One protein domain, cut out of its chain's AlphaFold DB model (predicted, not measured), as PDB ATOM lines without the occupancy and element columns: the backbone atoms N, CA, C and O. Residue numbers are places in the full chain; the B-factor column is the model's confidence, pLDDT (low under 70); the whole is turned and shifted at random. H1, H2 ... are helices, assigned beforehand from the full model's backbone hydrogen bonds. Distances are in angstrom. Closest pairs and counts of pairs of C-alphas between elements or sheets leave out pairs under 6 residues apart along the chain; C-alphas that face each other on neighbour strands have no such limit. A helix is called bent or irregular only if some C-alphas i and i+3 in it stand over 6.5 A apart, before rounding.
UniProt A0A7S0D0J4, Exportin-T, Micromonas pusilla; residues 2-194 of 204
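Overview. This is residues 2 to 194 of the 204 residues of the protein "Exportin-T" of Micromonas pusilla (UniProt A0A7S0D0J4). H6a, the first arm of the longest helix, joins H3, H4 and H5 in a four-helix bundle, up and down, each running against the one before it in the chain. H1 packs on H4 at one side with short H2 nearby; at the other side the hairpin of H7 and H8 crosses H6a, and H6b packs on H7. The printed part has 193 residues with eight named helices, H1 to H8 in order, and no named strand; the class is all helix. It is compact, with a radius of gyration of the C-alphas of 16.4 A, and rounded, spanning 45 by 45 by 31 A.

Along the chain. H6, residues 117 to 153, was assigned as one helix by its hydrogen bonds but is bent: C-alphas 136 and 139 are 9.3 A apart. Its arms are H6a, residues 117 to 136, 28.9 A long from C-alpha 117 at (5.124, -30.386, 27.587), and H6b, residues 139 to 153, 19.1 A. H5 is residues 90 to 109, 24.8 A, H4 57 to 74, 25.4 A, and H3 34 to 53, 27.9 A. H2 is residues 25 to 29, and H1, residues 2 to 22, runs 29.9 A from C-alpha 2 at (2.637, -55.537, 38.684). H7 is residues 158 to 169, 16.7 A, and H8, residues 175 to 193, runs 26.8 A to C-alpha 193 at (30.489, -27.617, 27.920).

Arrangement. H6a and H4 touch at a shallow tilt of 16 degrees, the same way, with C-alphas 61 and 122 closest at 4.2 A. H5 and H6a form a hairpin, C-alphas 103 and 126 closest at 4.6 A. H3 and H4 form another, where residues 44 to 53 touch 59 to 67 and C-alphas 51 and 60 are closest at 4.1 A. Residues 48 to 53 of H3 touch residues 97 to 106 of H5, C-alphas 52 and 102 closest at 4.2 A. H3 and H6a are apart. H1 touches H4, C-alphas 18 and 66 closest at 4.1 A. H2 only just touches H4, with 3 pairs of C-alphas within 8 A; C-alphas 26 and 70 are closest at 6.7 A. Residues 168 and 169 of H7 touch residues 127 to 135 of H6a, about perpendicular at 89 degrees, C-alphas 131 and 169 closest at 5.4 A. H7 and H8 form a hairpin, C-alphas 167 and 179 closest at 4.6 A. H6b touches H7, C-alphas 146 and 161 closest at 5.5 A. Every O i to N i+4 pair is within hydrogen-bond range in H3, H4, H6a, H7 and H8; H1 has 16 of 17, H5 10 of 16, H6b 8 of 11, and H2 0 of 1 but 2 of 2 O i to N i+3 pairs.

Size, cuts and confidence. The C-alphas of Glu 2 and Ser 159 are farthest apart, 49.0 A. The link from H4 to H5, residues 75 to 89, is long. The printed part has no cut; its mean pLDDT is 92.6, and no printed residue is under 70.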
ATOM      1  N   GLU A   2       1.712 -56.117  37.683       70.12
ATOM      2  CA  GLU A   2       2.637 -55.537  38.684       70.12
ATOM      3  C   GLU A   2       3.250 -54.175  38.301       70.12
ATOM      4  O   GLU A   2       3.329 -53.260  39.117       70.12
ATOM      5  N   SER A   3       3.638 -53.983  37.036       77.44
ATOM      6  CA  SER A   3       4.213 -52.710  36.568       77.44
ATOM      7  C   SER A   3       3.188 -51.584  36.400       77.44
ATOM      8  O   SER A   3       3.562 -50.410  36.398       77.44
ATOM      9  N   ARG A   4       1.905 -51.923  36.239       82.62
ATOM     10  CA  ARG A   4       0.791 -50.967  36.215       82.62
ATOM     11  C   ARG A   4       0.427 -50.573  37.642       82.62
ATOM     12  O   ARG A   4       0.365 -49.384  37.931       82.62
ATOM     13  N   GLU A   5       0.282 -51.558  38.522       87.06
ATOM     14  CA  GLU A   5      -0.016 -51.356  39.943       87.06
ATOM     15  C   GLU A   5       1.054 -50.506  40.632       87.06
ATOM     16  O   GLU A   5       0.721 -49.554  41.329       87.06
ATOM     17  N   ALA A   6       2.338 -50.763  40.361       84.56
ATOM     18  CA  ALA A   6       3.427 -49.944  40.888       84.56
ATOM     19  C   ALA A   6       3.285 -48.462  40.494       84.56
ATOM     20  O   ALA A   6       3.424 -47.583  41.337       84.56
ATOM     21  N   ARG A   7       2.936 -48.169  39.234       83.31
ATOM     22  CA  ARG A   7       2.735 -46.785  38.761       83.31
ATOM     23  C   ARG A   7       1.510 -46.126  39.388       83.31
ATOM     24  O   ARG A   7       1.540 -44.930  39.669       83.31
ATOM     25  N   GLU A   8       0.433 -46.884  39.576       87.81
ATOM     26  CA  GLU A   8      -0.773 -46.398  40.255       87.81
ATOM     27  C   GLU A   8      -0.456 -46.057  41.718       87.81
ATOM     28  O   GLU A   8      -0.785 -44.962  42.172       87.81
ATOM     29  N   LEU A   9       0.289 -46.919  42.418       90.88
ATOM     30  CA  LEU A   9       0.755 -46.666  43.782       90.88
ATOM     31  C   LEU A   9       1.666 -45.438  43.872       90.88
ATOM     32  O   LEU A   9       1.481 -44.617  44.768       90.88
ATOM     33  N   GLU A  10       2.612 -45.267  42.945       90.62
ATOM     34  CA  GLU A  10       3.478 -44.081  42.888       90.62
ATOM     35  C   GLU A  10       2.664 -42.789  42.735       90.62
ATOM     36  O   GLU A  10       2.885 -41.807  43.454       90.62
ATOM     37  N   ALA A  11       1.694 -42.793  41.816       89.25
ATOM     38  CA  ALA A  11       0.819 -41.653  41.575       89.25
ATOM     39  C   ALA A  11      -0.035 -41.333  42.810       89.25
ATOM     40  O   ALA A  11      -0.101 -40.172  43.229       89.25
ATOM     41  N   THR A  12      -0.640 -42.351  43.427       93.88
ATOM     42  CA  THR A  12      -1.434 -42.199  44.650       93.88
ATOM     43  C   THR A  12      -0.582 -41.702  45.812       93.88
ATOM     44  O   THR A  12      -1.018 -40.809  46.536       93.88
ATOM     45  N   PHE A  13       0.641 -42.207  45.970       93.81
ATOM     46  CA  PHE A  13       1.560 -41.777  47.020       93.81
ATOM     47  C   PHE A  13       1.915 -40.292  46.891       93.81
ATOM     48  O   PHE A  13       1.707 -39.525  47.832       93.81
ATOM     49  N   ALA A  14       2.379 -39.852  45.715       92.31
ATOM     50  CA  ALA A  14       2.719 -38.445  45.493       92.31
ATOM     51  C   ALA A  14       1.497 -37.524  45.662       92.31
ATOM     52  O   ALA A  14       1.601 -36.467  46.288       92.31
ATOM     53  N   ALA A  15       0.331 -37.937  45.155       93.88
ATOM     54  CA  ALA A  15      -0.913 -37.190  45.312       93.88
ATOM     55  C   ALA A  15      -1.337 -37.077  46.784       93.88
ATOM     56  O   ALA A  15      -1.746 -36.001  47.219       93.88
ATOM     57  N   HIS A  16      -1.197 -38.154  47.560       95.31
ATOM     58  CA  HIS A  16      -1.521 -38.165  48.982       95.31
ATOM     59  C   HIS A  16      -0.609 -37.221  49.773       95.31
ATOM     60  O   HIS A  16      -1.100 -36.378  50.520       95.31
ATOM     61  N   LEU A  17       0.706 -37.280  49.550       94.88
ATOM     62  CA  LEU A  17       1.666 -36.380  50.199       94.88
ATOM     63  C   LEU A  17       1.446 -34.908  49.821       94.88
ATOM     64  O   LEU A  17       1.544 -34.016  50.669       94.88
ATOM     65  N   HIS A  18       1.091 -34.639  48.564       95.19
ATOM     66  CA  HIS A  18       0.677 -33.305  48.142       95.19
ATOM     67  C   HIS A  18      -0.606 -32.852  48.861       95.19
ATOM     68  O   HIS A  18      -0.669 -31.719  49.343       95.19
ATOM     69  N   ALA A  19      -1.611 -33.727  48.974       95.38
ATOM     70  CA  ALA A  19      -2.875 -33.433  49.647       95.38
ATOM     71  C   ALA A  19      -2.686 -33.145  51.144       95.38
ATOM     72  O   ALA A  19      -3.243 -32.167  51.634       95.38
ATOM     73  N   LEU A  20      -1.835 -33.906  51.845       93.31
ATOM     74  CA  LEU A  20      -1.478 -33.623  53.240       93.31
ATOM     75  C   LEU A  20      -0.980 -32.186  53.406       93.31
ATOM     76  O   LEU A  20      -1.420 -31.472  54.306       93.31
ATOM     77  N   GLY A  21      -0.109 -31.730  52.504       88.75
ATOM     78  CA  GLY A  21       0.400 -30.366  52.561       88.75
ATOM     79  C   GLY A  21      -0.596 -29.302  52.131       88.75
ATOM     80  O   GLY A  21      -0.632 -28.233  52.734       88.75
ATOM     81  N   ALA A  22      -1.453 -29.594  51.154       90.75
ATOM     82  CA  ALA A  22      -2.559 -28.710  50.795       90.75
ATOM     83  C   ALA A  22      -3.559 -28.529  51.954       90.75
ATOM     84  O   ALA A  22      -4.116 -27.446  52.109       90.75
ATOM     85  N   SER A  23      -3.737 -29.557  52.787       93.25
ATOM     86  CA  SER A  23      -4.585 -29.534  53.983       93.25
ATOM     87  C   SER A  23      -3.867 -29.050  55.252       93.25
ATOM     88  O   SER A  23      -4.477 -29.041  56.316       93.25
ATOM     89  N   GLY A  24      -2.588 -28.663  55.176       89.62
ATOM     90  CA  GLY A  24      -1.814 -28.197  56.337       89.62
ATOM     91  C   GLY A  24      -1.456 -29.291  57.354       89.62
ATOM     92  O   GLY A  24      -1.063 -28.981  58.473       89.62
ATOM     93  N   LEU A  25      -1.564 -30.568  56.980       92.56
ATOM     94  CA  LEU A  25      -1.378 -31.716  57.876       92.56
ATOM     95  C   LEU A  25       0.085 -32.154  58.038       92.56
ATOM     96  O   LEU A  25       0.372 -33.029  58.852       92.56
ATOM     97  N   TRP A  26       1.032 -31.532  57.327       90.12
ATOM     98  CA  TRP A  26       2.467 -31.793  57.533       90.12
ATOM     99  C   TRP A  26       2.955 -31.437  58.941       90.12
ATOM    100  O   TRP A  26       3.978 -31.966  59.373       90.12
ATOM    101  N   VAL A  27       2.191 -30.632  59.685       88.81
ATOM    102  CA  VAL A  27       2.424 -30.365  61.111       88.81
ATOM    103  C   VAL A  27       2.468 -31.655  61.951       88.81
ATOM    104  O   VAL A  27       3.238 -31.754  62.899       88.81
ATOM    105  N   CYS A  28       1.723 -32.697  61.561       88.25
ATOM    106  CA  CYS A  28       1.705 -33.987  62.263       88.25
ATOM    107  C   CYS A  28       3.045 -34.743  62.188       88.25
ATOM    108  O   CYS A  28       3.282 -35.654  62.980       88.25
ATOM    109  N   PHE A  29       3.920 -34.370  61.251       90.00
ATOM    110  CA  PHE A  29       5.232 -34.988  61.033       90.00
ATOM    111  C   PHE A  29       6.391 -34.130  61.563       90.00
ATOM    112  O   PHE A  29       7.557 -34.449  61.322       90.00
ATOM    113  N   GLU A  30       6.098 -33.052  62.297       90.88
ATOM    114  CA  GLU A  30       7.121 -32.218  62.947       90.88
ATOM    115  C   GLU A  30       7.708 -32.891  64.196       90.88
ATOM    116  O   GLU A  30       8.860 -32.654  64.546       90.88
ATOM    117  N   ASN A  31       6.941 -33.777  64.840       84.94
ATOM    118  CA  ASN A  31       7.355 -34.482  66.051       84.94
ATOM    119  C   ASN A  31       8.562 -35.412  65.796       84.94
ATOM    120  O   ASN A  31       8.600 -36.150  64.810       84.94
ATOM    121  N   GLU A  32       9.518 -35.417  66.726       82.06
ATOM    122  CA  GLU A  32      10.745 -36.225  66.682       82.06
ATOM    123  C   GLU A  32      10.570 -37.685  67.131       82.06
ATOM    124  O   GLU A  32      11.547 -38.428  67.218       82.06
ATOM    125  N   SER A  33       9.342 -38.145  67.393       87.44
ATOM    126  CA  SER A  33       9.103 -39.563  67.672       87.44
ATOM    127  C   SER A  33       9.688 -40.437  66.553       87.44
ATOM    128  O   SER A  33       9.620 -40.092  65.369       87.44
ATOM    129  N   VAL A  34      10.272 -41.582  66.917       79.38
ATOM    130  CA  VAL A  34      11.005 -42.456  65.979       79.38
ATOM    131  C   VAL A  34      10.134 -42.889  64.788       79.38
ATOM    132  O   VAL A  34      10.602 -42.973  63.654       79.38
ATOM    133  N   SER A  35       8.837 -43.116  65.017       84.44
ATOM    134  CA  SER A  35       7.888 -43.484  63.959       84.44
ATOM    135  C   SER A  35       7.597 -42.316  63.000       84.44
ATOM    136  O   SER A  35       7.639 -42.481  61.778       84.44
ATOM    137  N   CYS A  36       7.367 -41.109  63.533       87.31
ATOM    138  CA  CYS A  36       7.117 -39.913  62.720       87.31
ATOM    139  C   CYS A  36       8.346 -39.513  61.898       87.31
ATOM    140  O   CYS A  36       8.216 -39.248  60.704       87.31
ATOM    141  N   SER A  37       9.526 -39.504  62.522       90.25
ATOM    142  CA  SER A  37      10.789 -39.155  61.861       90.25
ATOM    143  C   SER A  37      11.144 -40.148  60.753       90.25
ATOM    144  O   SER A  37      11.342 -39.727  59.620       90.25
ATOM    145  N   SER A  38      11.096 -41.459  61.009       91.50
ATOM    146  CA  SER A  38      11.367 -42.469  59.967       91.50
ATOM    147  C   SER A  38      10.391 -42.397  58.786       91.50
ATOM    148  O   SER A  38      10.813 -42.480  57.629       91.50
ATOM    149  N   THR A  39       9.096 -42.187  59.050       92.38
ATOM    150  CA  THR A  39       8.083 -42.019  57.994       92.38
ATOM    151  C   THR A  39       8.353 -40.762  57.167       92.38
ATOM    152  O   THR A  39       8.344 -40.814  55.936       92.38
ATOM    153  N   ARG A  40       8.639 -39.637  57.835       94.56
ATOM    154  CA  ARG A  40       8.993 -38.365  57.196       94.56
ATOM    155  C   ARG A  40      10.228 -38.507  56.315       94.56
ATOM    156  O   ARG A  40      10.192 -38.112  55.153       94.56
ATOM    157  N   ASP A  41      11.297 -39.079  56.848       94.50
ATOM    158  CA  ASP A  41      12.580 -39.170  56.155       94.50
ATOM    159  C   ASP A  41      12.468 -40.103  54.942       94.50
ATOM    160  O   ASP A  41      12.974 -39.790  53.863       94.50
ATOM    161  N   THR A  42      11.700 -41.190  55.067       95.31
ATOM    162  CA  THR A  42      11.372 -42.083  53.945       95.31
ATOM    163  C   THR A  42      10.565 -41.359  52.866       95.31
ATOM    164  O   THR A  42      10.863 -41.496  51.675       95.31
ATOM    165  N   ALA A  43       9.566 -40.560  53.253       95.56
ATOM    166  CA  ALA A  43       8.770 -39.774  52.315       95.56
ATOM    167  C   ALA A  43       9.628 -38.739  51.569       95.56
ATOM    168  O   ALA A  43       9.569 -38.666  50.341       95.56
ATOM    169  N   LEU A  44      10.473 -37.994  52.288       96.75
ATOM    170  CA  LEU A  44      11.406 -37.024  51.710       96.75
ATOM    171  C   LEU A  44      12.406 -37.689  50.759       96.75
ATOM    172  O   LEU A  44      12.589 -37.218  49.638       96.75
ATOM    173  N   ALA A  45      13.023 -38.799  51.170       96.81
ATOM    174  CA  ALA A  45      13.973 -39.534  50.343       96.81
ATOM    175  C   ALA A  45      13.316 -40.066  49.060       96.81
ATOM    176  O   ALA A  45      13.875 -39.918  47.972       96.81
ATOM    177  N   THR A  46      12.107 -40.623  49.173       96.75
ATOM    178  CA  THR A  46      11.343 -41.151  48.032       96.75
ATOM    179  C   THR A  46      10.990 -40.042  47.046       96.75
ATOM    180  O   THR A  46      11.273 -40.159  45.852       96.75
ATOM    181  N   LEU A  47      10.429 -38.932  47.535       97.50
ATOM    182  CA  LEU A  47      10.054 -37.797  46.694       97.50
ATOM    183  C   LEU A  47      11.270 -37.151  46.021       97.50
ATOM    184  O   LEU A  47      11.227 -36.896  44.819       97.50
ATOM    185  N   SER A  48      12.363 -36.922  46.752       97.56
ATOM    186  CA  SER A  48      13.592 -36.355  46.182       97.56
ATOM    187  C   SER A  48      14.213 -37.283  45.140       97.56
ATOM    188  O   SER A  48      14.615 -36.832  44.065       97.56
ATOM    189  N   PHE A  49      14.232 -38.596  45.396       95.94
ATOM    190  CA  PHE A  49      14.682 -39.569  44.403       95.94
ATOM    191  C   PHE A  49      13.817 -39.507  43.140       95.94
ATOM    192  O   PHE A  49      14.353 -39.420  42.032       95.94
ATOM    193  N   TRP A  50      12.489 -39.489  43.278       95.94
ATOM    194  CA  TRP A  50      11.604 -39.378  42.122       95.94
ATOM    195  C   TRP A  50      11.816 -38.071  41.371       95.94
ATOM    196  O   TRP A  50      12.046 -38.122  40.166       95.94
ATOM    197  N   ALA A  51      11.827 -36.926  42.052       96.75
ATOM    198  CA  ALA A  51      12.042 -35.617  41.442       96.75
ATOM    199  C   ALA A  51      13.355 -35.550  40.637       96.75
ATOM    200  O   ALA A  51      13.366 -35.055  39.506       96.75
ATOM    201  N   ALA A  52      14.446 -36.111  41.166       95.00
ATOM    202  CA  ALA A  52      15.754 -36.088  40.513       95.00
ATOM    203  C   ALA A  52      15.903 -37.096  39.359       95.00
ATOM    204  O   ALA A  52      16.694 -36.862  38.438       95.00
ATOM    205  N   ALA A  53      15.201 -38.233  39.407       94.19
ATOM    206  CA  ALA A  53      15.606 -39.413  38.641       94.19
ATOM    207  C   ALA A  53      14.495 -40.219  37.966       94.19
ATOM    208  O   ALA A  53      14.813 -41.076  37.139       94.19
ATOM    209  N   HIS A  54      13.223 -39.983  38.284       93.94
ATOM    210  CA  HIS A  54      12.146 -40.833  37.786       93.94
ATOM    211  C   HIS A  54      12.075 -40.823  36.242       93.94
ATOM    212  O   HIS A  54      12.242 -39.766  35.632       93.94
ATOM    213  N   PRO A  55      11.827 -41.949  35.553       91.12
ATOM    214  CA  PRO A  55      11.773 -41.965  34.088       91.12
ATOM    215  C   PRO A  55      10.598 -41.164  33.504       91.12
ATOM    216  O   PRO A  55      10.675 -40.741  32.360       91.12
ATOM    217  N   SER A  56       9.524 -40.944  34.262       91.88
ATOM    218  CA  SER A  56       8.386 -40.107  33.853       91.88
ATOM    219  C   SER A  56       8.526 -38.676  34.370       91.88
ATOM    220  O   SER A  56       8.606 -38.460  35.583       91.88
ATOM    221  N   ALA A  57       8.468 -37.697  33.460       93.44
ATOM    222  CA  ALA A  57       8.434 -36.274  33.803       93.44
ATOM    223  C   ALA A  57       7.184 -35.897  34.619       93.44
ATOM    224  O   ALA A  57       7.251 -35.011  35.469       93.44
ATOM    225  N   VAL A  58       6.064 -36.603  34.418       93.94
ATOM    226  CA  VAL A  58       4.829 -36.396  35.193       93.94
ATOM    227  C   VAL A  58       5.042 -36.776  36.658       93.94
ATOM    228  O   VAL A  58       4.663 -36.008  37.539       93.94
ATOM    229  N   SER A  59       5.714 -37.897  36.938       94.56
ATOM    230  CA  SER A  59       6.015 -38.283  38.323       94.56
ATOM    231  C   SER A  59       7.034 -37.339  38.964       94.56
ATOM    232  O   SER A  59       6.879 -36.987  40.128       94.56
ATOM    233  N   ARG A  60       8.035 -36.854  38.205       95.88
ATOM    234  CA  ARG A  60       8.964 -35.818  38.702       95.88
ATOM    235  C   ARG A  60       8.227 -34.549  39.101       95.88
ATOM    236  O   ARG A  60       8.473 -34.009  40.174       95.88
ATOM    237  N   LYS A  61       7.302 -34.096  38.248       96.50
ATOM    238  CA  LYS A  61       6.435 -32.948  38.520       96.50
ATOM    239  C   LYS A  61       5.622 -33.172  39.799       96.50
ATOM    240  O   LYS A  61       5.656 -32.320  40.676       96.50
ATOM    241  N   ALA A  62       4.925 -34.302  39.920       96.88
ATOM    242  CA  ALA A  62       4.115 -34.610  41.100       96.88
ATOM    243  C   ALA A  62       4.961 -34.646  42.386       96.88
ATOM    244  O   ALA A  62       4.556 -34.098  43.411       96.88
ATOM    245  N   ALA A  63       6.170 -35.213  42.316       97.56
ATOM    246  CA  ALA A  63       7.099 -35.225  43.438       97.56
ATOM    247  C   ALA A  63       7.547 -33.808  43.839       97.56
ATOM    248  O   ALA A  63       7.507 -33.467  45.018       97.56
ATOM    249  N   LEU A  64       7.897 -32.956  42.867       98.06
ATOM    250  CA  LEU A  64       8.240 -31.550  43.114       98.06
ATOM    251  C   LEU A  64       7.070 -30.762  43.718       98.06
ATOM    252  O   LEU A  64       7.290 -29.961  44.620       98.06
ATOM    253  N   GLN A  65       5.834 -31.018  43.283       97.56
ATOM    254  CA  GLN A  65       4.640 -30.399  43.868       97.56
ATOM    255  C   GLN A  65       4.454 -30.801  45.337       97.56
ATOM    256  O   GLN A  65       4.189 -29.946  46.182       97.56
ATOM    257  N   ALA A  66       4.621 -32.085  45.664       97.62
ATOM    258  CA  ALA A  66       4.552 -32.555  47.046       97.62
ATOM    259  C   ALA A  66       5.667 -31.937  47.909       97.62
ATOM    260  O   ALA A  66       5.381 -31.380  48.969       97.62
ATOM    261  N   LEU A  67       6.915 -31.943  47.422       98.12
ATOM    262  CA  LEU A  67       8.053 -31.301  48.091       98.12
ATOM    263  C   LEU A  67       7.824 -29.801  48.299       98.12
ATOM    264  O   LEU A  67       8.124 -29.280  49.367       98.12
ATOM    265  N   PHE A  68       7.249 -29.108  47.316       97.94
ATOM    266  CA  PHE A  68       6.902 -27.695  47.438       97.94
ATOM    267  C   PHE A  68       5.923 -27.454  48.590       97.94
ATOM    268  O   PHE A  68       6.137 -26.553  49.398       97.94
ATOM    269  N   LYS A  69       4.877 -28.281  48.721       96.62
ATOM    270  CA  LYS A  69       3.924 -28.173  49.837       96.62
ATOM    271  C   LYS A  69       4.563 -28.439  51.195       96.62
ATOM    272  O   LYS A  69       4.237 -27.743  52.151       96.62
ATOM    273  N   ILE A  70       5.487 -29.394  51.265       96.25
ATOM    274  CA  ILE A  70       6.286 -29.642  52.469       96.25
ATOM    275  C   ILE A  70       7.127 -28.405  52.810       96.25
ATOM    276  O   ILE A  70       7.087 -27.912  53.934       96.25
ATOM    277  N   ALA A  71       7.828 -27.843  51.825       96.81
ATOM    278  CA  ALA A  71       8.665 -26.665  52.018       96.81
ATOM    279  C   ALA A  71       7.867 -25.435  52.476       96.81
ATOM    280  O   ALA A  71       8.326 -24.700  53.345       96.81
ATOM    281  N   GLN A  72       6.646 -25.240  51.967       95.75
ATOM    282  CA  GLN A  72       5.743 -24.181  52.440       95.75
ATOM    283  C   GLN A  72       5.349 -24.329  53.917       95.75
ATOM    284  O   GLN A  72       5.002 -23.328  54.549       95.75
ATOM    285  N   ALA A  73       5.344 -25.558  54.436       94.12
ATOM    286  CA  ALA A  73       5.030 -25.841  55.829       94.12
ATOM    287  C   ALA A  73       6.258 -25.696  56.734       94.12
ATOM    288  O   ALA A  73       6.115 -25.215  57.853       94.12
ATOM    289  N   TRP A  74       7.446 -26.105  56.273       95.75
ATOM    290  CA  TRP A  74       8.605 -26.280  57.155       95.75
ATOM    291  C   TRP A  74       9.722 -25.256  57.014       95.75
ATOM    292  O   TRP A  74      10.535 -25.152  57.933       95.75
ATOM    293  N   PHE A  75       9.777 -24.492  55.921       97.06
ATOM    294  CA  PHE A  75      10.708 -23.371  55.856       97.06
ATOM    295  C   PHE A  75      10.348 -22.268  56.860       97.06
ATOM    296  O   PHE A  75       9.167 -22.081  57.173       97.06
ATOM    297  N   PRO A  76      11.350 -21.487  57.308       96.19
ATOM    298  CA  PRO A  76      11.104 -20.236  58.005       96.19
ATOM    299  C   PRO A  76      10.159 -19.330  57.203       96.19
ATOM    300  O   PRO A  76      10.277 -19.170  55.985       96.19
ATOM    301  N   ASP A  77       9.215 -18.715  57.905       94.69
ATOM    302  CA  ASP A  77       8.215 -17.818  57.341       94.69
ATOM    303  C   ASP A  77       7.952 -16.677  58.321       94.69
ATOM    304  O   ASP A  77       7.071 -16.754  59.183       94.69
ATOM    305  N   ALA A  78       8.712 -15.592  58.174       89.56
ATOM    306  CA  ALA A  78       8.570 -14.411  59.018       89.56
ATOM    307  C   ALA A  78       7.153 -13.812  58.961       89.56
ATOM    308  O   ALA A  78       6.657 -13.336  59.979       89.56
ATOM    309  N   ALA A  79       6.461 -13.901  57.816       89.62
ATOM    310  CA  ALA A  79       5.087 -13.416  57.678       89.62
ATOM    311  C   ALA A  79       4.081 -14.235  58.511       89.62
ATOM    312  O   ALA A  79       3.015 -13.731  58.854       89.62
ATOM    313  N   LYS A  80       4.434 -15.474  58.876       88.44
ATOM    314  CA  LYS A  80       3.672 -16.340  59.791       88.44
ATOM    315  C   LYS A  80       4.278 -16.417  61.199       88.44
ATOM    316  O   LYS A  80       3.866 -17.261  61.988       88.44
ATOM    317  N   GLY A  81       5.268 -15.578  61.516       88.88
ATOM    318  CA  GLY A  81       5.958 -15.597  62.810       88.88
ATOM    319  C   GLY A  81       6.885 -16.802  63.021       88.88
ATOM    320  O   GLY A  81       7.259 -17.089  64.155       88.88
ATOM    321  N   MET A  82       7.267 -17.513  61.956       89.44
ATOM    322  CA  MET A  82       8.176 -18.662  62.019       89.44
ATOM    323  C   MET A  82       9.611 -18.207  61.739       89.44
ATOM    324  O   MET A  82       9.995 -18.012  60.587       89.44
ATOM    325  N   SER A  83      10.406 -18.017  62.793       89.75
ATOM    326  CA  SER A  83      11.801 -17.553  62.693       89.75
ATOM    327  C   SER A  83      12.811 -18.659  62.380       89.75
ATOM    328  O   SER A  83      13.945 -18.366  62.008       89.75
ATOM    329  N   SER A  84      12.415 -19.920  62.535       93.00
ATOM    330  CA  SER A  84      13.243 -21.102  62.299       93.00
ATOM    331  C   SER A  84      12.454 -22.159  61.534       93.00
ATOM    332  O   SER A  84      11.232 -22.059  61.381       93.00
ATOM    333  N   GLU A  85      13.172 -23.147  61.012       94.38
ATOM    334  CA  GLU A  85      12.556 -24.302  60.375       94.38
ATOM    335  C   GLU A  85      11.731 -25.122  61.370       94.38
ATOM    336  O   GLU A  85      12.053 -25.210  62.553       94.38
ATOM    337  N   ARG A  86      10.658 -25.745  60.881       93.62
ATOM    338  CA  ARG A  86       9.762 -26.567  61.715       93.62
ATOM    339  C   ARG A  86      10.297 -27.970  61.983       93.62
ATOM    340  O   ARG A  86       9.867 -28.620  62.929       93.62
ATOM    341  N   VAL A  87      11.205 -28.431  61.130       94.75
ATOM    342  CA  VAL A  87      11.858 -29.736  61.218       94.75
ATOM    343  C   VAL A  87      13.356 -29.501  61.147       94.75
ATOM    344  O   VAL A  87      13.840 -28.965  60.152       94.75
ATOM    345  N   ALA A  88      14.077 -29.908  62.191       93.25
ATOM    346  CA  ALA A  88      15.522 -29.740  62.264       93.25
ATOM    347  C   ALA A  88      16.228 -30.397  61.065       93.25
ATOM    348  O   ALA A  88      15.971 -31.553  60.726       93.25
ATOM    349  N   GLY A  89      17.121 -29.648  60.420       94.88
ATOM    350  CA  GLY A  89      17.896 -30.081  59.259       94.88
ATOM    351  C   GLY A  89      17.154 -30.014  57.922       94.88
ATOM    352  O   GLY A  89      17.763 -30.290  56.884       94.88
ATOM    353  N   PHE A  90      15.875 -29.626  57.892       97.06
ATOM    354  CA  PHE A  90      15.103 -29.588  56.649       97.06
ATOM    355  C   PHE A  90      15.640 -28.561  55.644       97.06
ATOM    356  O   PHE A  90      15.719 -28.864  54.457       97.06
ATOM    357  N   CYS A  91      16.058 -27.373  56.082       97.44
ATOM    358  CA  CYS A  91      16.646 -26.348  55.219       97.44
ATOM    359  C   CYS A  91      17.922 -26.849  54.546       97.44
ATOM    360  O   CYS A  91      18.105 -26.644  53.344       97.44
ATOM    361  N   GLN A  92      18.773 -27.551  55.300       96.50
ATOM    362  CA  GLN A  92      19.995 -28.146  54.766       96.50
ATOM    363  C   GLN A  92      19.661 -29.231  53.736       96.50
ATOM    364  O   GLN A  92      20.162 -29.187  52.616       96.50
ATOM    365  N   PHE A  93      18.748 -30.150  54.070       97.44
ATOM    366  CA  PHE A  93      18.275 -31.178  53.140       97.44
ATOM    367  C   PHE A  93      17.670 -30.574  51.864       97.44
ATOM    368  O   PHE A  93      17.963 -31.015  50.751       97.44
ATOM    369  N   ALA A  94      16.833 -29.547  52.002       97.94
ATOM    370  CA  ALA A  94      16.191 -28.888  50.878       97.94
ATOM    371  C   ALA A  94      17.206 -28.184  49.972       97.94
ATOM    372  O   ALA A  94      17.066 -28.253  48.753       97.94
ATOM    373  N   SER A  95      18.232 -27.553  50.545       96.81
ATOM    374  CA  SER A  95      19.341 -26.961  49.794       96.81
ATOM    375  C   SER A  95      20.136 -28.037  49.044       96.81
ATOM    376  O   SER A  95      20.184 -28.039  47.811       96.81
ATOM    377  N   ASP A  96      20.680 -29.010  49.774       94.88
ATOM    378  CA  ASP A  96      21.650 -29.968  49.238       94.88
ATOM    379  C   ASP A  96      21.032 -30.994  48.294       94.88
ATOM    380  O   ASP A  96      21.675 -31.424  47.338       94.88
ATOM    381  N   VAL A  97      19.788 -31.399  48.552       96.81
ATOM    382  CA  VAL A  97      19.137 -32.481  47.811       96.81
ATOM    383  C   VAL A  97      18.082 -31.930  46.865       96.81
ATOM    384  O   VAL A  97      18.118 -32.197  45.662       96.81
ATOM    385  N   ILE A  98      17.123 -31.152  47.369       98.12
ATOM    386  CA  ILE A  98      15.991 -30.738  46.530       98.12
ATOM    387  C   ILE A  98      16.447 -29.690  45.515       98.12
ATOM    388  O   ILE A  98      16.283 -29.882  44.311       98.12
ATOM    389  N   VAL A  99      17.057 -28.597  45.968       97.81
ATOM    390  CA  VAL A  99      17.482 -27.522  45.071       97.81
ATOM    391  C   VAL A  99      18.614 -28.005  44.175       97.81
ATOM    392  O   VAL A  99      18.471 -27.967  42.950       97.81
ATOM    393  N   ASN A 100      19.706 -28.498  44.758       95.56
ATOM    394  CA  ASN A 100      20.908 -28.788  43.983       95.56
ATOM    395  C   ASN A 100      20.718 -29.969  43.028       95.56
ATOM    396  O   ASN A 100      21.065 -29.847  41.853       95.56
ATOM    397  N   GLU A 101      20.134 -31.086  43.470       93.75
ATOM    398  CA  GLU A 101      19.988 -32.264  42.606       93.75
ATOM    399  C   GLU A 101      18.697 -32.261  41.789       93.75
ATOM    400  O   GLU A 101      18.739 -32.547  40.587       93.75
ATOM    401  N   CYS A 102      17.554 -31.938  42.403       96.31
ATOM    402  CA  CYS A 102      16.258 -32.059  41.733       96.31
ATOM    403  C   CYS A 102      15.949 -30.840  40.856       96.31
ATOM    404  O   CYS A 102      15.544 -30.997  39.702       96.31
ATOM    405  N   CYS A 103      16.144 -29.629  41.381       96.94
ATOM    406  CA  CYS A 103      15.707 -28.407  40.707       96.94
ATOM    407  C   CYS A 103      16.756 -27.811  39.761       96.94
ATOM    408  O   CYS A 103      16.395 -27.233  38.735       96.94
ATOM    409  N   VAL A 104      18.041 -27.949  40.089       95.56
ATOM    410  CA  VAL A 104      19.149 -27.368  39.319       95.56
ATOM    411  C   VAL A 104      19.864 -28.451  38.520       95.56
ATOM    412  O   VAL A 104      19.885 -28.393  37.293       95.56
ATOM    413  N   GLY A 105      20.392 -29.474  39.191       92.75
ATOM    414  CA  GLY A 105      21.167 -30.556  38.590       92.75
ATOM    415  C   GLY A 105      20.393 -31.282  37.495       92.75
ATOM    416  O   GLY A 105      20.784 -31.230  36.332       92.75
ATOM    417  N   ALA A 106      19.266 -31.919  37.821       92.44
ATOM    418  CA  ALA A 106      18.473 -32.660  36.836       92.44
ATOM    419  C   ALA A 106      18.023 -31.784  35.651       92.44
ATOM    420  O   ALA A 106      18.028 -32.224  34.496       92.44
ATOM    421  N   VAL A 107      17.687 -30.519  35.914       93.94
ATOM    422  CA  VAL A 107      17.257 -29.572  34.881       93.94
ATOM    423  C   VAL A 107      18.419 -29.177  33.973       93.94
ATOM    424  O   VAL A 107      18.304 -29.315  32.757       93.94
ATOM    425  N   LEU A 108      19.557 -28.740  34.513       93.88
ATOM    426  CA  LEU A 108      20.682 -28.236  33.716       93.88
ATOM    427  C   LEU A 108      21.498 -29.349  33.045       93.88
ATOM    428  O   LEU A 108      22.004 -29.142  31.944       93.88
ATOM    429  N   ARG A 109      21.521 -30.566  33.611       90.25
ATOM    430  CA  ARG A 109      21.971 -31.779  32.897       90.25
ATOM    431  C   ARG A 109      21.077 -32.095  31.692       90.25
ATOM    432  O   ARG A 109      21.509 -32.738  30.736       90.25
ATOM    433  N   GLY A 110      19.831 -31.624  31.728       89.06
ATOM    434  CA  GLY A 110      18.753 -31.902  30.782       89.06
ATOM    435  C   GLY A 110      18.264 -33.331  30.809       89.06
ATOM    436  O   GLY A 110      17.988 -33.923  29.765       89.06
ATOM    437  N   ASP A 111      18.119 -33.840  32.030       89.25
ATOM    438  CA  ASP A 111      17.330 -35.029  32.321       89.25
ATOM    439  C   ASP A 111      15.826 -34.766  32.038       89.25
ATOM    440  O   ASP A 111      15.080 -35.692  31.717       89.25
ATOM    441  N   LEU A 112      15.404 -33.491  32.072       89.06
ATOM    442  CA  LEU A 112      14.088 -32.981  31.666       89.06
ATOM    443  C   LEU A 112      14.179 -32.207  30.333       89.06
ATOM    444  O   LEU A 112      14.884 -31.197  30.243       89.06
ATOM    445  N   ASP A 113      13.447 -32.646  29.298       83.62
ATOM    446  CA  ASP A 113      13.366 -31.923  28.015       83.62
ATOM    447  C   ASP A 113      12.393 -30.743  28.139       83.62
ATOM    448  O   ASP A 113      11.180 -30.920  28.204       83.62
ATOM    449  N   VAL A 114      12.923 -29.519  28.146       82.56
ATOM    450  CA  VAL A 114      12.129 -28.279  28.247       82.56
ATOM    451  C   VAL A 114      11.217 -28.027  27.042       82.56
ATOM    452  O   VAL A 114      10.352 -27.151  27.116       82.56
ATOM    453  N   ARG A 115      11.425 -28.749  25.933       82.19
ATOM    454  CA  ARG A 115      10.602 -28.670  24.716       82.19
ATOM    455  C   ARG A 115       9.406 -29.617  24.765       82.19
ATOM    456  O   ARG A 115       8.441 -29.396  24.043       82.19
ATOM    457  N   ASP A 116       9.486 -30.663  25.583       88.00
ATOM    458  CA  ASP A 116       8.359 -31.545  25.861       88.00
ATOM    459  C   ASP A 116       7.420 -30.886  26.881       88.00
ATOM    460  O   ASP A 116       7.882 -30.235  27.814       88.00
ATOM    461  N   ALA A 117       6.104 -31.049  26.725       90.50
ATOM    462  CA  ALA A 117       5.124 -30.386  27.587       90.50
ATOM    463  C   ALA A 117       5.190 -30.878  29.045       90.50
ATOM    464  O   ALA A 117       5.067 -30.073  29.973       90.50
ATOM    465  N   ALA A 118       5.421 -32.176  29.267       92.25
ATOM    466  CA  ALA A 118       5.543 -32.727  30.612       92.25
ATOM    467  C   ALA A 118       6.878 -32.320  31.253       92.25
ATOM    468  O   ALA A 118       6.905 -31.912  32.416       92.25
ATOM    469  N   GLY A 119       7.971 -32.349  30.484       92.94
ATOM    470  CA  GLY A 119       9.277 -31.849  30.922       92.94
ATOM    471  C   GLY A 119       9.249 -30.359  31.275       92.94
ATOM    472  O   GLY A 119       9.680 -29.959  32.356       92.94
ATOM    473  N   ALA A 120       8.649 -29.545  30.410       92.06
ATOM    474  CA  ALA A 120       8.358 -28.134  30.629       92.06
ATOM    475  C   ALA A 120       7.598 -27.864  31.934       92.06
ATOM    476  O   ALA A 120       7.937 -26.927  32.660       92.06
ATOM    477  N   ALA A 121       6.567 -28.662  32.219       94.44
ATOM    478  CA  ALA A 121       5.766 -28.516  33.425       94.44
ATOM    479  C   ALA A 121       6.567 -28.880  34.686       94.44
ATOM    480  O   ALA A 121       6.534 -28.128  35.655       94.44
ATOM    481  N   ALA A 122       7.347 -29.967  34.657       95.94
ATOM    482  CA  ALA A 122       8.230 -30.344  35.764       95.94
ATOM    483  C   ALA A 122       9.290 -29.266  36.059       95.94
ATOM    484  O   ALA A 122       9.533 -28.934  37.217       95.94
ATOM    485  N   VAL A 123       9.871 -28.658  35.018       95.38
ATOM    486  CA  VAL A 123      10.796 -27.520  35.174       95.38
ATOM    487  C   VAL A 123      10.095 -26.306  35.789       95.38
ATOM    488  O   VAL A 123      10.701 -25.592  36.583       95.38
ATOM    489  N   GLY A 124       8.818 -26.080  35.471       95.12
ATOM    490  CA  GLY A 124       8.010 -25.047  36.123       95.12
ATOM    491  C   GLY A 124       7.929 -25.231  37.642       95.12
ATOM    492  O   GLY A 124       8.170 -24.279  38.380       95.12
ATOM    493  N   GLU A 125       7.675 -26.457  38.104       96.88
ATOM    494  CA  GLU A 125       7.632 -26.776  39.541       96.88
ATOM    495  C   GLU A 125       9.014 -26.660  40.202       96.88
ATOM    496  O   GLU A 125       9.134 -26.141  41.310       96.88
ATOM    497  N   ALA A 126      10.083 -27.057  39.502       97.06
ATOM    498  CA  ALA A 126      11.454 -26.872  39.979       97.06
ATOM    499  C   ALA A 126      11.806 -25.388  40.178       97.06
ATOM    500  O   ALA A 126      12.453 -25.022  41.159       97.06
ATOM    501  N   VAL A 127      11.382 -24.514  39.259       96.19
ATOM    502  CA  VAL A 127      11.560 -23.058  39.389       96.19
ATOM    503  C   VAL A 127      10.718 -22.507  40.541       96.19
ATOM    504  O   VAL A 127      11.207 -21.669  41.297       96.19
ATOM    505  N   ALA A 128       9.483 -22.985  40.716       96.25
ATOM    506  CA  ALA A 128       8.629 -22.576  41.831       96.25
ATOM    507  C   ALA A 128       9.256 -22.933  43.190       96.25
ATOM    508  O   ALA A 128       9.301 -22.086  44.084       96.25
ATOM    509  N   PHE A 129       9.812 -24.143  43.326       97.94
ATOM    510  CA  PHE A 129      10.531 -24.551  44.534       97.94
ATOM    511  C   PHE A 129      11.757 -23.676  44.798       97.94
ATOM    512  O   PHE A 129      11.936 -23.195  45.914       97.94
ATOM    513  N   GLN A 130      12.583 -23.426  43.780       97.50
ATOM    514  CA  GLN A 130      13.760 -22.564  43.928       97.50
ATOM    515  C   GLN A 130      13.386 -21.149  44.358       97.50
ATOM    516  O   GLN A 130      14.038 -20.592  45.234       97.50
ATOM    517  N   ARG A 131      12.322 -20.580  43.781       96.56
ATOM    518  CA  ARG A 131      11.816 -19.265  44.177       96.56
ATOM    519  C   ARG A 131      11.440 -19.239  45.653       96.56
ATOM    520  O   ARG A 131      11.874 -18.335  46.355       96.56
ATOM    521  N   LEU A 132      10.690 -20.240  46.115       96.94
ATOM    522  CA  LEU A 132      10.330 -20.358  47.525       96.94
ATOM    523  C   LEU A 132      11.583 -20.468  48.408       96.94
ATOM    524  O   LEU A 132      11.694 -19.748  49.390       96.94
ATOM    525  N   ALA A 133      12.548 -21.317  48.051       97.56
ATOM    526  CA  ALA A 133      13.785 -21.466  48.819       97.56
ATOM    527  C   ALA A 133      14.598 -20.159  48.876       97.56
ATOM    528  O   ALA A 133      15.058 -19.770  49.943       97.56
ATOM    529  N   LEU A 134      14.728 -19.442  47.757       96.75
ATOM    530  CA  LEU A 134      15.425 -18.151  47.697       96.75
ATOM    531  C   LEU A 134      14.728 -17.080  48.542       96.75
ATOM    532  O   LEU A 134      15.397 -16.309  49.225       96.75
ATOM    533  N   GLU A 135      13.396 -17.063  48.533       95.62
ATOM    534  CA  GLU A 135      12.594 -16.175  49.375       95.62
ATOM    535  C   GLU A 135      12.769 -16.494  50.867       95.62
ATOM    536  O   GLU A 135      12.937 -15.581  51.673       95.62
ATOM    537  N   ARG A 136      12.736 -17.780  51.246       96.38
ATOM    538  CA  ARG A 136      12.698 -18.195  52.660       96.38
ATOM    539  C   ARG A 136      14.067 -18.307  53.321       96.38
ATOM    540  O   ARG A 136      14.189 -18.008  54.503       96.38
ATOM    541  N   LEU A 137      15.084 -18.744  52.582       95.69
ATOM    542  CA  LEU A 137      16.442 -18.962  53.098       95.69
ATOM    543  C   LEU A 137      17.346 -17.734  52.907       95.69
ATOM    544  O   LEU A 137      18.397 -17.619  53.540       95.69
ATOM    545  N   GLY A 138      16.928 -16.791  52.058       94.19
ATOM    546  CA  GLY A 138      17.530 -15.470  51.952       94.19
ATOM    547  C   GLY A 138      18.871 -15.413  51.200       94.19
ATOM    548  O   GLY A 138      19.239 -16.325  50.451       94.19
ATOM    549  N   PRO A 139      19.620 -14.304  51.356       95.12
ATOM    550  CA  PRO A 139      20.729 -13.950  50.467       95.12
ATOM    551  C   PRO A 139      21.947 -14.873  50.581       95.12
ATOM    552  O   PRO A 139      22.630 -15.096  49.584       95.12
ATOM    553  N   ASN A 140      22.209 -15.446  51.759       94.94
ATOM    554  CA  ASN A 140      23.322 -16.384  51.942       94.94
ATOM    555  C   ASN A 140      23.115 -17.649  51.102       94.94
ATOM    556  O   ASN A 140      24.029 -18.102  50.416       94.94
ATOM    557  N   PHE A 141      21.888 -18.169  51.097       96.06
ATOM    558  CA  PHE A 141      21.516 -19.293  50.250       96.06
ATOM    559  C   PHE A 141      21.573 -18.920  48.759       96.06
ATOM    560  O   PHE A 141      22.087 -19.691  47.952       96.06
ATOM    561  N   ALA A 142      21.132 -17.714  48.385       96.81
ATOM    562  CA  ALA A 142      21.250 -17.235  47.006       96.81
ATOM    563  C   ALA A 142      22.713 -17.182  46.522       96.81
ATOM    564  O   ALA A 142      23.005 -17.590  45.395       96.81
ATOM    565  N   ALA A 143      23.640 -16.731  47.376       96.31
ATOM    566  CA  ALA A 143      25.073 -16.738  47.086       96.31
ATOM    567  C   ALA A 143      25.624 -18.169  46.968       96.31
ATOM    568  O   ALA A 143      26.323 -18.469  46.004       96.31
ATOM    569  N   GLN A 144      25.250 -19.076  47.880       95.81
ATOM    570  CA  GLN A 144      25.635 -20.492  47.809       95.81
ATOM    571  C   GLN A 144      25.170 -21.148  46.499       95.81
ATOM    572  O   GLN A 144      25.950 -21.842  45.841       95.81
ATOM    573  N   LEU A 145      23.921 -20.907  46.090       96.75
ATOM    574  CA  LEU A 145      23.372 -21.413  44.835       96.75
ATOM    575  C   LEU A 145      24.149 -20.867  43.626       96.75
ATOM    576  O   LEU A 145      24.547 -21.631  42.745       96.75
ATOM    577  N   ARG A 146      24.396 -19.553  43.586       97.38
ATOM    578  CA  ARG A 146      25.104 -18.894  42.480       97.38
ATOM    579  C   ARG A 146      26.560 -19.343  42.370       97.38
ATOM    580  O   ARG A 146      27.002 -19.765  41.300       97.38
ATOM    581  N   ASP A 147      27.304 -19.247  43.462       96.25
ATOM    582  CA  ASP A 147      28.758 -19.389  43.442       96.25
ATOM    583  C   ASP A 147      29.168 -20.862  43.576       96.25
ATOM    584  O   ASP A 147      30.039 -21.338  42.847       96.25
ATOM    585  N   GLY A 148      28.493 -21.622  44.442       94.50
ATOM    586  CA  GLY A 148      28.798 -23.034  44.680       94.50
ATOM    587  C   GLY A 148      28.217 -23.969  43.620       94.50
ATOM    588  O   GLY A 148      28.921 -24.809  43.053       94.50
ATOM    589  N   VAL A 149      26.925 -23.841  43.325       94.44
ATOM    590  CA  VAL A 149      26.226 -24.819  42.474       94.44
ATOM    591  C   VAL A 149      26.329 -24.427  41.004       94.44
ATOM    592  O   VAL A 149      26.856 -25.187  40.192       94.44
ATOM    593  N   LEU A 150      25.849 -23.235  40.649       96.25
ATOM    594  CA  LEU A 150      25.786 -22.793  39.256       96.25
ATOM    595  C   LEU A 150      27.190 -22.558  38.680       96.25
ATOM    596  O   LEU A 150      27.501 -23.072  37.606       96.25
ATOM    597  N   THR A 151      28.047 -21.847  39.414       95.62
ATOM    598  CA  THR A 151      29.399 -21.507  38.950       95.62
ATOM    599  C   THR A 151      30.380 -22.653  39.200       95.62
ATOM    600  O   THR A 151      30.837 -23.279  38.248       95.62
ATOM    601  N   ALA A 152      30.685 -22.993  40.459       93.31
ATOM    602  CA  ALA A 152      31.749 -23.958  40.748       93.31
ATOM    603  C   ALA A 152      31.413 -25.398  40.308       93.31
ATOM    604  O   ALA A 152      32.255 -26.074  39.713       93.31
ATOM    605  N   SER A 153      30.188 -25.874  40.547       91.31
ATOM    606  CA  SER A 153      29.824 -27.269  40.236       91.31
ATOM    607  C   SER A 153      29.445 -27.470  38.762       91.31
ATOM    608  O   SER A 153      29.881 -28.436  38.115       91.31
ATOM    609  N   LEU A 154      28.638 -26.560  38.209       91.62
ATOM    610  CA  LEU A 154      28.097 -26.672  36.849       91.62
ATOM    611  C   LEU A 154      28.867 -25.875  35.791       91.62
ATOM    612  O   LEU A 154      28.662 -26.126  34.604       91.62
ATOM    613  N   GLY A 155      29.798 -25.007  36.192       92.19
ATOM    614  CA  GLY A 155      30.681 -24.285  35.276       92.19
ATOM    615  C   GLY A 155      29.989 -23.174  34.490       92.19
ATOM    616  O   GLY A 155      30.429 -22.866  33.383       92.19
ATOM    617  N   LEU A 156      28.890 -22.608  35.002       94.69
ATOM    618  CA  LEU A 156      28.285 -21.423  34.394       94.69
ATOM    619  C   LEU A 156      29.168 -20.195  34.621       94.69
ATOM    620  O   LEU A 156      29.792 -20.049  35.670       94.69
ATOM    621  N   ASP A 157      29.174 -19.292  33.644       95.44
ATOM    622  CA  ASP A 157      29.769 -17.970  33.814       95.44
ATOM    623  C   ASP A 157      29.069 -17.209  34.964       95.44
ATOM    624  O   ASP A 157      27.834 -17.266  35.050       95.44
ATOM    625  N   PRO A 158      29.802 -16.472  35.826       96.12
ATOM    626  CA  PRO A 158      29.214 -15.754  36.957       96.12
ATOM    627  C   PRO A 158      28.087 -14.785  36.579       96.12
ATOM    628  O   PRO A 158      27.119 -14.648  37.331       96.12
ATOM    629  N   SER A 159      28.166 -14.130  35.413       96.19
ATOM    630  CA  SER A 159      27.114 -13.217  34.950       96.19
ATOM    631  C   SER A 159      25.832 -13.972  34.592       96.19
ATOM    632  O   SER A 159      24.737 -13.550  34.965       96.19
ATOM    633  N   LEU A 160      25.964 -15.141  33.959       95.69
ATOM    634  CA  LEU A 160      24.838 -16.005  33.614       95.69
ATOM    635  C   LEU A 160      24.245 -16.688  34.857       95.69
ATOM    636  O   LEU A 160      23.028 -16.837  34.955       95.69
ATOM    637  N   ALA A 161      25.075 -17.060  35.834       96.75
ATOM    638  CA  ALA A 161      24.614 -17.568  37.125       96.75
ATOM    639  C   ALA A 161      23.829 -16.499  37.911       96.75
ATOM    640  O   ALA A 161      22.794 -16.803  38.506       96.75
ATOM    641  N   ALA A 162      24.275 -15.238  37.882       96.44
ATOM    642  CA  ALA A 162      23.535 -14.123  38.471       96.44
ATOM    643  C   ALA A 162      22.202 -13.871  37.745       96.44
ATOM    644  O   ALA A 162      21.173 -13.698  38.401       96.44
ATOM    645  N   GLU A 163      22.199 -13.918  36.407       96.19
ATOM    646  CA  GLU A 163      20.976 -13.806  35.602       96.19
ATOM    647  C   GLU A 163      19.983 -14.932  35.929       96.19
ATOM    648  O   GLU A 163      18.787 -14.679  36.067       96.19
ATOM    649  N   TYR A 164      20.469 -16.166  36.109       96.31
ATOM    650  CA  TYR A 164      19.647 -17.307  36.508       96.31
ATOM    651  C   TYR A 164      18.908 -17.040  37.821       96.31
ATOM    652  O   TYR A 164      17.682 -17.155  37.870       96.31
ATOM    653  N   VAL A 165      19.638 -16.653  38.874       96.62
ATOM    654  CA  VAL A 165      19.040 -16.378  40.190       96.62
ATOM    655  C   VAL A 165      18.033 -15.232  40.084       96.62
ATOM    656  O   VAL A 165      16.901 -15.384  40.541       96.62
ATOM    657  N   ALA A 166      18.394 -14.139  39.404       94.94
ATOM    658  CA  ALA A 166      17.513 -12.988  39.206       94.94
ATOM    659  C   ALA A 166      16.214 -13.356  38.467       94.94
ATOM    660  O   ALA A 166      15.127 -12.916  38.849       94.94
ATOM    661  N   ALA A 167      16.307 -14.193  37.431       94.44
ATOM    662  CA  ALA A 167      15.150 -14.640  36.668       94.44
ATOM    663  C   ALA A 167      14.216 -15.520  37.513       94.44
ATOM    664  O   ALA A 167      12.997 -15.337  37.482       94.44
ATOM    665  N   VAL A 168      14.770 -16.438  38.314       93.75
ATOM    666  CA  VAL A 168      13.986 -17.295  39.220       93.75
ATOM    667  C   VAL A 168      13.247 -16.463  40.272       93.75
ATOM    668  O   VAL A 168      12.064 -16.717  40.517       93.75
ATOM    669  N   THR A 169      13.890 -15.444  40.848       92.38
ATOM    670  CA  THR A 169      13.299 -14.580  41.888       92.38
ATOM    671  C   THR A 169      12.421 -13.452  41.353       92.38
ATOM    672  O   THR A 169      11.795 -12.750  42.142       92.38
ATOM    673  N   SER A 170      12.357 -13.249  40.035       90.31
ATOM    674  CA  SER A 170      11.575 -12.157  39.449       90.31
ATOM    675  C   SER A 170      10.088 -12.258  39.814       90.31
ATOM    676  O   SER A 170       9.471 -13.322  39.717       90.31
ATOM    677  N   THR A 171       9.500 -11.128  40.198       85.00
ATOM    678  CA  THR A 171       8.067 -10.975  40.501       85.00
ATOM    679  C   THR A 171       7.283 -10.350  39.345       85.00
ATOM    680  O   THR A 171       6.086 -10.099  39.472       85.00
ATOM    681  N   ALA A 172       7.933 -10.108  38.200       84.12
ATOM    682  CA  ALA A 172       7.279  -9.575  37.011       84.12
ATOM    683  C   ALA A 172       6.153 -10.500  36.514       84.12
ATOM    684  O   ALA A 172       6.208 -11.721  36.675       84.12
ATOM    685  N   GLN A 173       5.161  -9.937  35.819       70.19
ATOM    686  CA  GLN A 173       4.057 -10.714  35.231       70.19
ATOM    687  C   GLN A 173       4.552 -11.806  34.260       70.19
ATOM    688  O   GLN A 173       3.925 -12.857  34.129       70.19
ATOM    689  N   THR A 174       5.702 -11.594  33.616       79.12
ATOM    690  CA  THR A 174       6.349 -12.543  32.695       79.12
ATOM    691  C   THR A 174       7.340 -13.487  33.375       79.12
ATOM    692  O   THR A 174       7.908 -14.351  32.706       79.12
ATOM    693  N   ALA A 175       7.525 -13.399  34.696       80.69
ATOM    694  CA  ALA A 175       8.639 -14.038  35.389       80.69
ATOM    695  C   ALA A 175       8.720 -15.558  35.188       80.69
ATOM    696  O   ALA A 175       9.811 -16.099  35.055       80.69
ATOM    697  N   HIS A 176       7.587 -16.263  35.101       78.06
ATOM    698  CA  HIS A 176       7.591 -17.704  34.819       78.06
ATOM    699  C   HIS A 176       8.143 -18.036  33.427       78.06
ATOM    700  O   HIS A 176       8.858 -19.026  33.258       78.06
ATOM    701  N   ARG A 177       7.816 -17.218  32.421       83.12
ATOM    702  CA  ARG A 177       8.323 -17.378  31.055       83.12
ATOM    703  C   ARG A 177       9.805 -17.026  30.997       83.12
ATOM    704  O   ARG A 177      10.577 -17.777  30.400       83.12
ATOM    705  N   ASP A 178      10.190 -15.935  31.649       85.38
ATOM    706  CA  ASP A 178      11.560 -15.424  31.639       85.38
ATOM    707  C   ASP A 178      12.507 -16.388  32.363       85.38
ATOM    708  O   ASP A 178      13.521 -16.792  31.792       85.38
ATOM    709  N   ALA A 179      12.121 -16.876  33.548       89.31
ATOM    710  CA  ALA A 179      12.863 -17.897  34.284       89.31
ATOM    711  C   ALA A 179      13.077 -19.156  33.440       89.31
ATOM    712  O   ALA A 179      14.197 -19.646  33.323       89.31
ATOM    713  N   ARG A 180      12.030 -19.661  32.774       88.06
ATOM    714  CA  ARG A 180      12.157 -20.837  31.899       88.06
ATOM    715  C   ARG A 180      13.069 -20.587  30.700       88.06
ATOM    716  O   ARG A 180      13.807 -21.493  30.314       88.06
ATOM    717  N   ALA A 181      13.037 -19.391  30.117       90.44
ATOM    718  CA  ALA A 181      13.925 -19.030  29.017       90.44
ATOM    719  C   ALA A 181      15.393 -19.002  29.470       90.44
ATOM    720  O   ALA A 181      16.244 -19.593  28.804       90.44
ATOM    721  N   VAL A 182      15.683 -18.387  30.621       93.38
ATOM    722  CA  VAL A 182      17.038 -18.339  31.195       93.38
ATOM    723  C   VAL A 182      17.527 -19.740  31.565       93.38
ATOM    724  O   VAL A 182      18.632 -20.123  31.181       93.38
ATOM    725  N   VAL A 183      16.681 -20.555  32.204       93.25
ATOM    726  CA  VAL A 183      16.970 -21.964  32.520       93.25
ATOM    727  C   VAL A 183      17.312 -22.754  31.253       93.25
ATOM    728  O   VAL A 183      18.307 -23.476  31.233       93.25
ATOM    729  N   ALA A 184      16.540 -22.595  30.174       91.75
ATOM    730  CA  ALA A 184      16.800 -23.282  28.911       91.75
ATOM    731  C   ALA A 184      18.123 -22.839  28.260       91.75
ATOM    732  O   ALA A 184      18.819 -23.663  27.664       91.75
ATOM    733  N   ARG A 185      18.503 -21.558  28.377       93.50
ATOM    734  CA  ARG A 185      19.823 -21.085  27.924       93.50
ATOM    735  C   ARG A 185      20.949 -21.686  28.761       93.50
ATOM    736  O   ARG A 185      21.889 -22.225  28.186       93.50
ATOM    737  N   CYS A 186      20.825 -21.667  30.089       94.12
ATOM    738  CA  CYS A 186      21.811 -22.263  30.994       94.12
ATOM    739  C   CYS A 186      21.982 -23.762  30.722       94.12
ATOM    740  O   CYS A 186      23.106 -24.246  30.635       94.12
ATOM    741  N   GLN A 187      20.882 -24.486  30.496       92.81
ATOM    742  CA  GLN A 187      20.907 -25.904  30.137       92.81
ATOM    743  C   GLN A 187      21.726 -26.147  28.859       92.81
ATOM    744  O   GLN A 187      22.553 -27.055  28.831       92.81
ATOM    745  N   LYS A 188      21.547 -25.323  27.815       91.31
ATOM    746  CA  LYS A 188      22.342 -25.430  26.576       91.31
ATOM    747  C   LYS A 188      23.833 -25.207  26.824       91.31
ATOM    748  O   LYS A 188      24.640 -25.955  26.283       91.31
ATOM    749  N   VAL A 189      24.190 -24.207  27.633       92.50
ATOM    750  CA  VAL A 189      25.592 -23.911  27.981       92.50
ATOM    751  C   VAL A 189      26.218 -25.089  28.727       92.50
ATOM    752  O   VAL A 189      27.256 -25.597  28.310       92.50
ATOM    753  N   VAL A 190      25.549 -25.581  29.772       91.44
ATOM    754  CA  VAL A 190      26.030 -26.700  30.596       91.44
ATOM    755  C   VAL A 190      26.186 -27.981  29.768       91.44
ATOM    756  O   VAL A 190      27.215 -28.653  29.852       91.44
ATOM    757  N   GLN A 191      25.205 -28.309  28.922       90.00
ATOM    758  CA  GLN A 191      25.275 -29.480  28.041       90.00
ATOM    759  C   GLN A 191      26.347 -29.350  26.953       90.00
ATOM    760  O   GLN A 191      26.978 -30.348  26.609       90.00
ATOM    761  N   GLY A 192      26.554 -28.144  26.415       86.44
ATOM    762  CA  GLY A 192      27.590 -27.875  25.418       86.44
ATOM    763  C   GLY A 192      29.000 -27.995  25.994       86.44
ATOM    764  O   GLY A 192      29.876 -28.563  25.350       86.44
ATOM    765  N   ALA A 193      29.206 -27.523  27.227       86.12
ATOM    766  CA  ALA A 193      30.489 -27.617  27.920       86.12
ATOM    767  C   ALA A 193      30.829 -29.050  28.365       86.12
ATOM    768  O   ALA A 193      32.002 -29.396  28.500       86.12
ATOM    769  N   ARG A 194      29.818 -29.891  28.618       82.44
ATOM    770  CA  ARG A 194      29.991 -31.273  29.091       82.44
ATOM    771  C   ARG A 194      29.064 -32.233  28.322       82.44
ATOM    772  O   ARG A 194      28.021 -32.649  28.846       82.44
TER     773      ARG A 194